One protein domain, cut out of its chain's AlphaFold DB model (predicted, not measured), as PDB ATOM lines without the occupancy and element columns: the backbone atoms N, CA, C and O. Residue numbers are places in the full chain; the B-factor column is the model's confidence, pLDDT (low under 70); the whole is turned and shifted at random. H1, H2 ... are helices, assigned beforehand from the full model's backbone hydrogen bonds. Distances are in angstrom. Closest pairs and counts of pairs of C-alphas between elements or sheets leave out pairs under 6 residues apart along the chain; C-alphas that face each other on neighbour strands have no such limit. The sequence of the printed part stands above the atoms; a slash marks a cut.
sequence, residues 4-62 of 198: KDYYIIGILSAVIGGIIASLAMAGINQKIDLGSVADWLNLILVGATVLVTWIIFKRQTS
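AT A GLANCE: This is residues 4 to 62 of the 198 residues of an uncharacterized protein of Lactiplantibacillus plantarum (UniProt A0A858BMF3). Two long helices, H1 and then H2, run opposite ways side by side at a small angle, like a narrow V that is loosely closed where residues 30 to 36 join them. Away from the link, residues 4 to 11, which belong to H1, stand free, and so do residues 49 to 62, of which 49 to 61 belong to H2. The printed part has 59 residues with two named helices and no named strand, class all helix. It is loose, with a radius of gyration of the C-alphas of 14.9 A, and spans 49 by 20 by 10 A.

HOW THE PARTS SIT: H1, residues 4 to 29, and H2, residues 37 to 61, are close but not clearly touching, with 2 pairs of C-alphas within 8 A. Their closest C-alphas, those of Leu 23 and Val 37, are 7.3 A apart. They run opposite ways at a shallow tilt of 14 degrees. In H2 every O i to N i+4 pair is within hydrogen-bond range; in H1, 20 of 22 are.

IN THESE COORDINATES: H1 measures 38.5 A from C-alpha 4 at (31.720, -12.189, -53.925) to C-alpha 29. H2 measures 36.0 A and ends with C-alpha 61 at (17.959, -3.733, -65.057).

THE WHOLE: The C-alphas farthest apart, those of Gln 30 and Ser 62, are 49.3 A apart. The printed part has no cut, and the link is short. Residues 4 to 8, 10 and 22 to 35 have pLDDT under 70.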
ATOM      1  N   LYS A   4      31.547 -13.650 -53.856       50.66
ATOM      2  CA  LYS A   4      31.720 -12.189 -53.925       50.66
ATOM      3  C   LYS A   4      30.820 -11.413 -52.952       50.66
ATOM      4  O   LYS A   4      31.238 -10.366 -52.474       50.66
ATOM      5  N   ASP A   5      29.643 -11.939 -52.615       48.88
ATOM      6  CA  ASP A   5      28.703 -11.279 -51.701       48.88
ATOM      7  C   ASP A   5      29.253 -11.252 -50.250       48.88
ATOM      8  O   ASP A   5      29.050 -10.278 -49.530       48.88
ATOM      9  N   TYR A   6      30.046 -12.257 -49.843       61.31
ATOM     10  CA  TYR A   6      30.681 -12.316 -48.513       61.31
ATOM     11  C   TYR A   6      31.800 -11.288 -48.325       61.31
ATOM     12  O   TYR A   6      31.960 -10.750 -47.232       61.31
ATOM     13  N   TYR A   7      32.560 -10.988 -49.382       58.53
ATOM     14  CA  TYR A   7      33.613  -9.972 -49.312       58.53
ATOM     15  C   TYR A   7      33.029  -8.576 -49.084       58.53
ATOM     16  O   TYR A   7      33.572  -7.810 -48.297       58.53
ATOM     17  N   ILE A   8      31.895  -8.265 -49.718       65.19
ATOM     18  CA  ILE A   8      31.224  -6.968 -49.558       65.19
ATOM     19  C   ILE A   8      30.697  -6.810 -48.127       65.19
ATOM     20  O   ILE A   8      30.925  -5.774 -47.506       65.19
ATOM     21  N   ILE A   9      30.062  -7.852 -47.578       71.06
ATOM     22  CA  ILE A   9      29.580  -7.856 -46.188       71.06
ATOM     23  C   ILE A   9      30.755  -7.713 -45.212       71.06
ATOM     24  O   ILE A   9      30.687  -6.883 -44.312       71.06
ATOM     25  N   GLY A  10      31.850  -8.450 -45.433       67.38
ATOM     26  CA  GLY A  10      33.053  -8.388 -44.599       67.38
ATOM     27  C   GLY A  10      33.686  -6.994 -44.554       67.38
ATOM     28  O   GLY A  10      33.992  -6.489 -43.472       67.38
ATOM     29  N   ILE A  11      33.817  -6.338 -45.713       72.88
ATOM     30  CA  ILE A  11      34.353  -4.972 -45.810       72.88
ATOM     31  C   ILE A  11      33.421  -3.976 -45.105       72.88
ATOM     32  O   ILE A  11      33.896  -3.161 -44.318       72.88
ATOM     33  N   LEU A  12      32.103  -4.077 -45.310       71.12
ATOM     34  CA  LEU A  12      31.122  -3.228 -44.623       71.12
ATOM     35  C   LEU A  12      31.199  -3.384 -43.098       71.12
ATOM     36  O   LEU A  12      31.245  -2.381 -42.390       71.12
ATOM     37  N   SER A  13      31.289  -4.614 -42.584       73.19
ATOM     38  CA  SER A  13      31.421  -4.856 -41.141       73.19
ATOM     39  C   SER A  13      32.725  -4.309 -40.552       73.19
ATOM     40  O   SER A  13      32.708  -3.770 -39.447       73.19
ATOM     41  N   ALA A  14      33.840  -4.384 -41.287       72.62
ATOM     42  CA  ALA A  14      35.122  -3.843 -40.840       72.62
ATOM     43  C   ALA A  14      35.125  -2.304 -40.818       72.62
ATOM     44  O   ALA A  14      35.640  -1.707 -39.876       72.62
ATOM     45  N   VAL A  15      34.507  -1.662 -41.816       73.25
ATOM     46  CA  VAL A  15      34.370  -0.197 -41.875       73.25
ATOM     47  C   VAL A  15      33.469   0.310 -40.747       73.25
ATOM     48  O   VAL A  15      33.843   1.246 -40.046       73.25
ATOM     49  N   ILE A  16      32.324  -0.341 -40.512       75.31
ATOM     50  CA  ILE A  16      31.413   0.008 -39.409       75.31
ATOM     51  C   ILE A  16      32.117  -0.161 -38.056       75.31
ATOM     52  O   ILE A  16      32.088   0.752 -37.232       75.31
ATOM     53  N   GLY A  17      32.796  -1.293 -37.838       75.38
ATOM     54  CA  GLY A  17      33.541  -1.550 -36.603       75.38
ATOM     55  C   GLY A  17      34.672  -0.545 -36.369       75.38
ATOM     56  O   GLY A  17      34.840  -0.062 -35.251       75.38
ATOM     57  N   GLY A  18      35.398  -0.177 -37.429       73.25
ATOM     58  CA  GLY A  18      36.452   0.837 -37.381       73.25
ATOM     59  C   GLY A  18      35.922   2.215 -36.987       73.25
ATOM     60  O   GLY A  18      36.471   2.840 -36.086       73.25
ATOM     61  N   ILE A  19      34.811   2.656 -37.586       70.38
ATOM     62  CA  ILE A  19      34.206   3.961 -37.279       70.38
ATOM     63  C   ILE A  19      33.684   4.007 -35.836       70.38
ATOM     64  O   ILE A  19      33.927   4.988 -35.134       70.38
ATOM     65  N   ILE A  20      33.036   2.939 -35.355       73.62
ATOM     66  CA  ILE A  20      32.554   2.854 -33.965       73.62
ATOM     67  C   ILE A  20      33.728   2.922 -32.977       73.62
ATOM     68  O   ILE A  20      33.659   3.661 -31.996       73.62
ATOM     69  N   ALA A  21      34.823   2.203 -33.244       72.94
ATOM     70  CA  ALA A  21      36.013   2.227 -32.395       72.94
ATOM     71  C   ALA A  21      36.699   3.606 -32.393       72.94
ATOM     72  O   ALA A  21      37.101   4.094 -31.335       72.94
ATOM     73  N   SER A  22      36.791   4.267 -33.552       66.31
ATOM     74  CA  SER A  22      37.351   5.618 -33.669       66.31
ATOM     75  C   SER A  22      36.493   6.674 -32.966       66.31
ATOM     76  O   SER A  22      37.046   7.547 -32.302       66.31
ATOM     77  N   LEU A  23      35.162   6.578 -33.044       63.69
ATOM     78  CA  LEU A  23      34.233   7.474 -32.343       63.69
ATOM     79  C   LEU A  23      34.256   7.255 -30.825       63.69
ATOM     80  O   LEU A  23      34.263   8.228 -30.071       63.69
ATOM     81  N   ALA A  24      34.339   6.001 -30.366       66.00
ATOM     82  CA  ALA A  24      34.497   5.679 -28.948       66.00
ATOM     83  C   ALA A  24      35.811   6.244 -28.381       66.00
ATOM     84  O   ALA A  24      35.822   6.812 -27.293       66.00
ATOM     85  N   MET A  25      36.905   6.155 -29.144       62.31
ATOM     86  CA  MET A  25      38.202   6.738 -28.779       62.31
ATOM     87  C   MET A  25      38.194   8.277 -28.825       62.31
ATOM     88  O   MET A  25      38.811   8.914 -27.973       62.31
ATOM     89  N   ALA A  26      37.480   8.886 -29.778       59.72
ATOM     90  CA  ALA A  26      37.355  10.342 -29.897       59.72
ATOM     91  C   ALA A  26      36.512  10.955 -28.763       59.72
ATOM     92  O   ALA A  26      36.883  11.998 -28.225       59.72
ATOM     93  N   GLY A  27      35.437  10.279 -28.339       58.12
ATOM     94  CA  GLY A  27      34.590  10.708 -27.219       58.12
ATOM     95  C   GLY A  27      35.285  10.673 -25.852       58.12
ATOM     96  O   GLY A  27      34.884  11.397 -24.945       58.12
ATOM     97  N   ILE A  28      36.355   9.881 -25.705       57.41
ATOM     98  CA  ILE A  28      37.153   9.808 -24.471       57.41
ATOM     99  C   ILE A  28      38.116  11.005 -24.344       57.41
ATOM    100  O   ILE A  28      38.489  11.351 -23.224       57.41
ATOM    101  N   ASN A  29      38.502  11.666 -25.448       54.94
ATOM    102  CA  ASN A  29      39.695  12.522 -25.450       54.94
ATOM    103  C   ASN A  29      39.529  14.027 -25.714       54.94
ATOM    104  O   ASN A  29      40.535  14.705 -25.530       54.94
ATOM    105  N   GLN A  30      38.364  14.601 -26.066       49.97
ATOM    106  CA  GLN A  30      38.125  16.062 -25.937       49.97
ATOM    107  C   GLN A  30      36.714  16.532 -26.342       49.97
ATOM    108  O   GLN A  30      36.011  15.852 -27.081       49.97
ATOM    109  N   LYS A  31      36.356  17.750 -25.886       51.56
ATOM    110  CA  LYS A  31      35.185  18.587 -26.241       51.56
ATOM    111  C   LYS A  31      35.107  18.921 -27.748       51.56
ATOM    112  O   LYS A  31      35.156  20.088 -28.130       51.56
ATOM    113  N   ILE A  32      35.017  17.918 -28.608       55.38
ATOM    114  CA  ILE A  32      34.677  18.093 -30.018       55.38
ATOM    115  C   ILE A  32      33.235  17.618 -30.155       55.38
ATOM    116  O   ILE A  32      32.952  16.436 -29.969       55.38
ATOM    117  N   ASP A  33      32.320  18.548 -30.424       57.62
ATOM    118  CA  ASP A  33      30.916  18.230 -30.685       57.62
ATOM    119  C   ASP A  33      30.808  17.654 -32.103       57.62
ATOM    120  O   ASP A  33      30.546  18.352 -33.080       57.62
ATOM    121  N   LEU A  34      31.154  16.372 -32.231       59.78
ATOM    122  CA  LEU A  34      31.172  15.632 -33.494       59.78
ATOM    123  C   LEU A  34      29.761  15.223 -33.951       59.78
ATOM    124  O   LEU A  34      29.641  14.413 -34.865       59.78
ATOM    125  N   GLY A  35      28.698  15.764 -33.349       61.31
ATOM    126  CA  GLY A  35      27.342  15.244 -33.503       61.31
ATOM    127  C   GLY A  35      27.152  13.934 -32.737       61.31
ATOM    128  O   GLY A  35      28.098  13.341 -32.209       61.31
ATOM    129  N   SER A  36      25.907  13.470 -32.634       75.38
ATOM    130  CA  SER A  36      25.617  12.237 -31.907       75.38
ATOM    131  C   SER A  36      26.223  11.035 -32.636       75.38
ATOM    132  O   SER A  36      26.226  10.968 -33.865       75.38
ATOM    133  N   VAL A  37      26.666  10.016 -31.894       70.44
ATOM    134  CA  VAL A  37      27.028   8.703 -32.469       70.44
ATOM    135  C   VAL A  37      25.883   8.156 -33.335       70.44
ATOM    136  O   VAL A  37      26.123   7.494 -34.345       70.44
ATOM    137  N   ALA A  38      24.636   8.488 -32.984       72.88
ATOM    138  CA  ALA A  38      23.459   8.156 -33.774       72.88
ATOM    139  C   ALA A  38      23.464   8.810 -35.170       72.88
ATOM    140  O   ALA A  38      23.043   8.169 -36.131       72.88
ATOM    141  N   ASP A  39      23.981  10.032 -35.316       73.06
ATOM    142  CA  ASP A  39      24.015  10.754 -36.594       73.06
ATOM    143  C   ASP A  39      25.012  10.110 -37.567       73.06
ATOM    144  O   ASP A  39      24.704   9.906 -38.743       73.06
ATOM    145  N   TRP A  40      26.175   9.686 -37.064       74.62
ATOM    146  CA  TRP A  40      27.164   8.944 -37.853       74.62
ATOM    147  C   TRP A  40      26.665   7.561 -38.264       74.62
ATOM    148  O   TRP A  40      26.843   7.155 -39.413       74.62
ATOM    149  N   LEU A  41      26.001   6.847 -37.351       73.88
ATOM    150  CA  LEU A  41      25.370   5.566 -37.669       73.88
ATOM    151  C   LEU A  41      24.272   5.736 -38.727       73.88
ATOM    152  O   LEU A  41      24.216   4.943 -39.668       73.88
ATOM    153  N   ASN A  42      23.460   6.792 -38.631       72.81
ATOM    154  CA  ASN A  42      22.448   7.121 -39.633       72.81
ATOM    155  C   ASN A  42      23.076   7.407 -41.003       72.81
ATOM    156  O   ASN A  42      22.606   6.874 -42.006       72.81
ATOM    157  N   LEU A  43      24.168   8.175 -41.067       75.69
ATOM    158  CA  LEU A  43      24.867   8.459 -42.324       75.69
ATOM    159  C   LEU A  43      25.397   7.177 -42.989       75.69
ATOM    160  O   LEU A  43      25.230   6.983 -44.196       75.69
ATOM    161  N   ILE A  44      25.993   6.276 -42.204       78.50
ATOM    162  CA  ILE A  44      26.485   4.984 -42.699       78.50
ATOM    163  C   ILE A  44      25.327   4.111 -43.190       78.50
ATOM    164  O   ILE A  44      25.426   3.507 -44.258       78.50
ATOM    165  N   LEU A  45      24.218   4.062 -42.448       75.56
ATOM    166  CA  LEU A  45      23.022   3.307 -42.827       75.56
ATOM    167  C   LEU A  45      22.399   3.832 -44.122       75.56
ATOM    168  O   LEU A  45      22.031   3.036 -44.989       75.56
ATOM    169  N   VAL A  46      22.326   5.154 -44.297       84.88
ATOM    170  CA  VAL A  46      21.861   5.776 -45.543       84.88
ATOM    171  C   VAL A  46      22.795   5.410 -46.696       84.88
ATOM    172  O   VAL A  46      22.325   4.929 -47.727       84.88
ATOM    173  N   GLY A  47      24.114   5.541 -46.517       79.50
ATOM    174  CA  GLY A  47      25.097   5.160 -47.535       79.50
ATOM    175  C   GLY A  47      25.008   3.680 -47.929       79.50
ATOM    176  O   GLY A  47      24.977   3.348 -49.115       79.50
ATOM    177  N   ALA A  48      24.884   2.785 -46.946       80.62
ATOM    178  CA  ALA A  48      24.692   1.357 -47.177       80.62
ATOM    179  C   ALA A  48      23.376   1.069 -47.916       80.62
ATOM    180  O   ALA A  48      23.363   0.276 -48.857       80.62
ATOM    181  N   THR A  49      22.286   1.748 -47.549       84.06
ATOM    182  CA  THR A  49      20.980   1.600 -48.208       84.06
ATOM    183  C   THR A  49      21.047   2.031 -49.669       84.06
ATOM    184  O   THR A  49      20.573   1.302 -50.541       84.06
ATOM    185  N   VAL A  50      21.684   3.168 -49.964       87.56
ATOM    186  CA  VAL A  50      21.886   3.652 -51.340       87.56
ATOM    187  C   VAL A  50      22.707   2.647 -52.150       87.56
ATOM    188  O   VAL A  50      22.313   2.292 -53.261       87.56
ATOM    189  N   LEU A  51      23.805   2.129 -51.590       84.12
ATOM    190  CA  LEU A  51      24.642   1.125 -52.255       84.12
ATOM    191  C   LEU A  51      23.879  -0.169 -52.546       84.12
ATOM    192  O   LEU A  51      23.921  -0.671 -53.669       84.12
ATOM    193  N   VAL A  52      23.161  -0.707 -51.559       84.31
ATOM    194  CA  VAL A  52      22.359  -1.928 -51.724       84.31
ATOM    195  C   VAL A  52      21.265  -1.711 -52.767       84.31
ATOM    196  O   VAL A  52      21.107  -2.538 -53.665       84.31
ATOM    197  N   THR A  53      20.565  -0.577 -52.705       84.38
ATOM    198  CA  THR A  53      19.524  -0.212 -53.675       84.38
ATOM    199  C   THR A  53      20.101  -0.118 -55.084       84.38
ATOM    200  O   THR A  53      19.532  -0.688 -56.012       84.38
ATOM    201  N   TRP A  54      21.270   0.507 -55.258       82.56
ATOM    202  CA  TRP A  54      21.946   0.568 -56.553       82.56
ATOM    203  C   TRP A  54      22.351  -0.823 -57.060       82.56
ATOM    204  O   TRP A  54      22.117  -1.148 -58.224       82.56
ATOM    205  N   ILE A  55      22.909  -1.684 -56.203       81.62
ATOM    206  CA  ILE A  55      23.278  -3.056 -56.583       81.62
ATOM    207  C   ILE A  55      22.045  -3.848 -57.034       81.62
ATOM    208  O   ILE A  55      22.107  -4.538 -58.055       81.62
ATOM    209  N   ILE A  56      20.936  -3.751 -56.296       80.88
ATOM    210  CA  ILE A  56      19.673  -4.412 -56.644       80.88
ATOM    211  C   ILE A  56      19.152  -3.871 -57.971       80.88
ATOM    212  O   ILE A  56      18.879  -4.659 -58.875       80.88
ATOM    213  N   PHE A  57      19.096  -2.547 -58.117       81.75
ATOM    214  CA  PHE A  57      18.650  -1.897 -59.341       81.75
ATOM    215  C   PHE A  57      19.468  -2.372 -60.543       81.75
ATOM    216  O   PHE A  57      18.898  -2.834 -61.525       81.75
ATOM    217  N   LYS A  58      20.803  -2.366 -60.441       78.69
ATOM    218  CA  LYS A  58      21.698  -2.831 -61.508       78.69
ATOM    219  C   LYS A  58      21.480  -4.307 -61.857       78.69
ATOM    220  O   LYS A  58      21.552  -4.666 -63.026       78.69
ATOM    221  N   ARG A  59      21.221  -5.170 -60.866       75.25
ATOM    222  CA  ARG A  59      20.922  -6.599 -61.095       75.25
ATOM    223  C   ARG A  59      19.559  -6.818 -61.755       75.25
ATOM    224  O   ARG A  59      19.396  -7.791 -62.486       75.25
ATOM    225  N   GLN A  60      18.582  -5.957 -61.479       75.94
ATOM    226  CA  GLN A  60      17.241  -6.049 -62.059       75.94
ATOM    227  C   GLN A  60      17.173  -5.454 -63.469       75.94
ATOM    228  O   GLN A  60      16.420  -5.952 -64.297       75.94
ATOM    229  N   THR A  61      17.977  -4.432 -63.763       75.94
ATOM    230  CA  THR A  61      17.959  -3.733 -65.057       75.94
ATOM    231  C   THR A  61      19.004  -4.230 -66.053       75.94
ATOM    232  O   THR A  61      19.021  -3.777 -67.195       75.94
ATOM    233  N   SER A  62      19.862  -5.181 -65.675       74.25
ATOM    234  CA  SER A  62      20.822  -5.767 -66.609       74.25
ATOM    235  C   SER A  62      20.157  -6.794 -67.528       74.25
ATOM    236  O   SER A  62      19.729  -7.861 -67.073       74.25
TER     237      SER A  62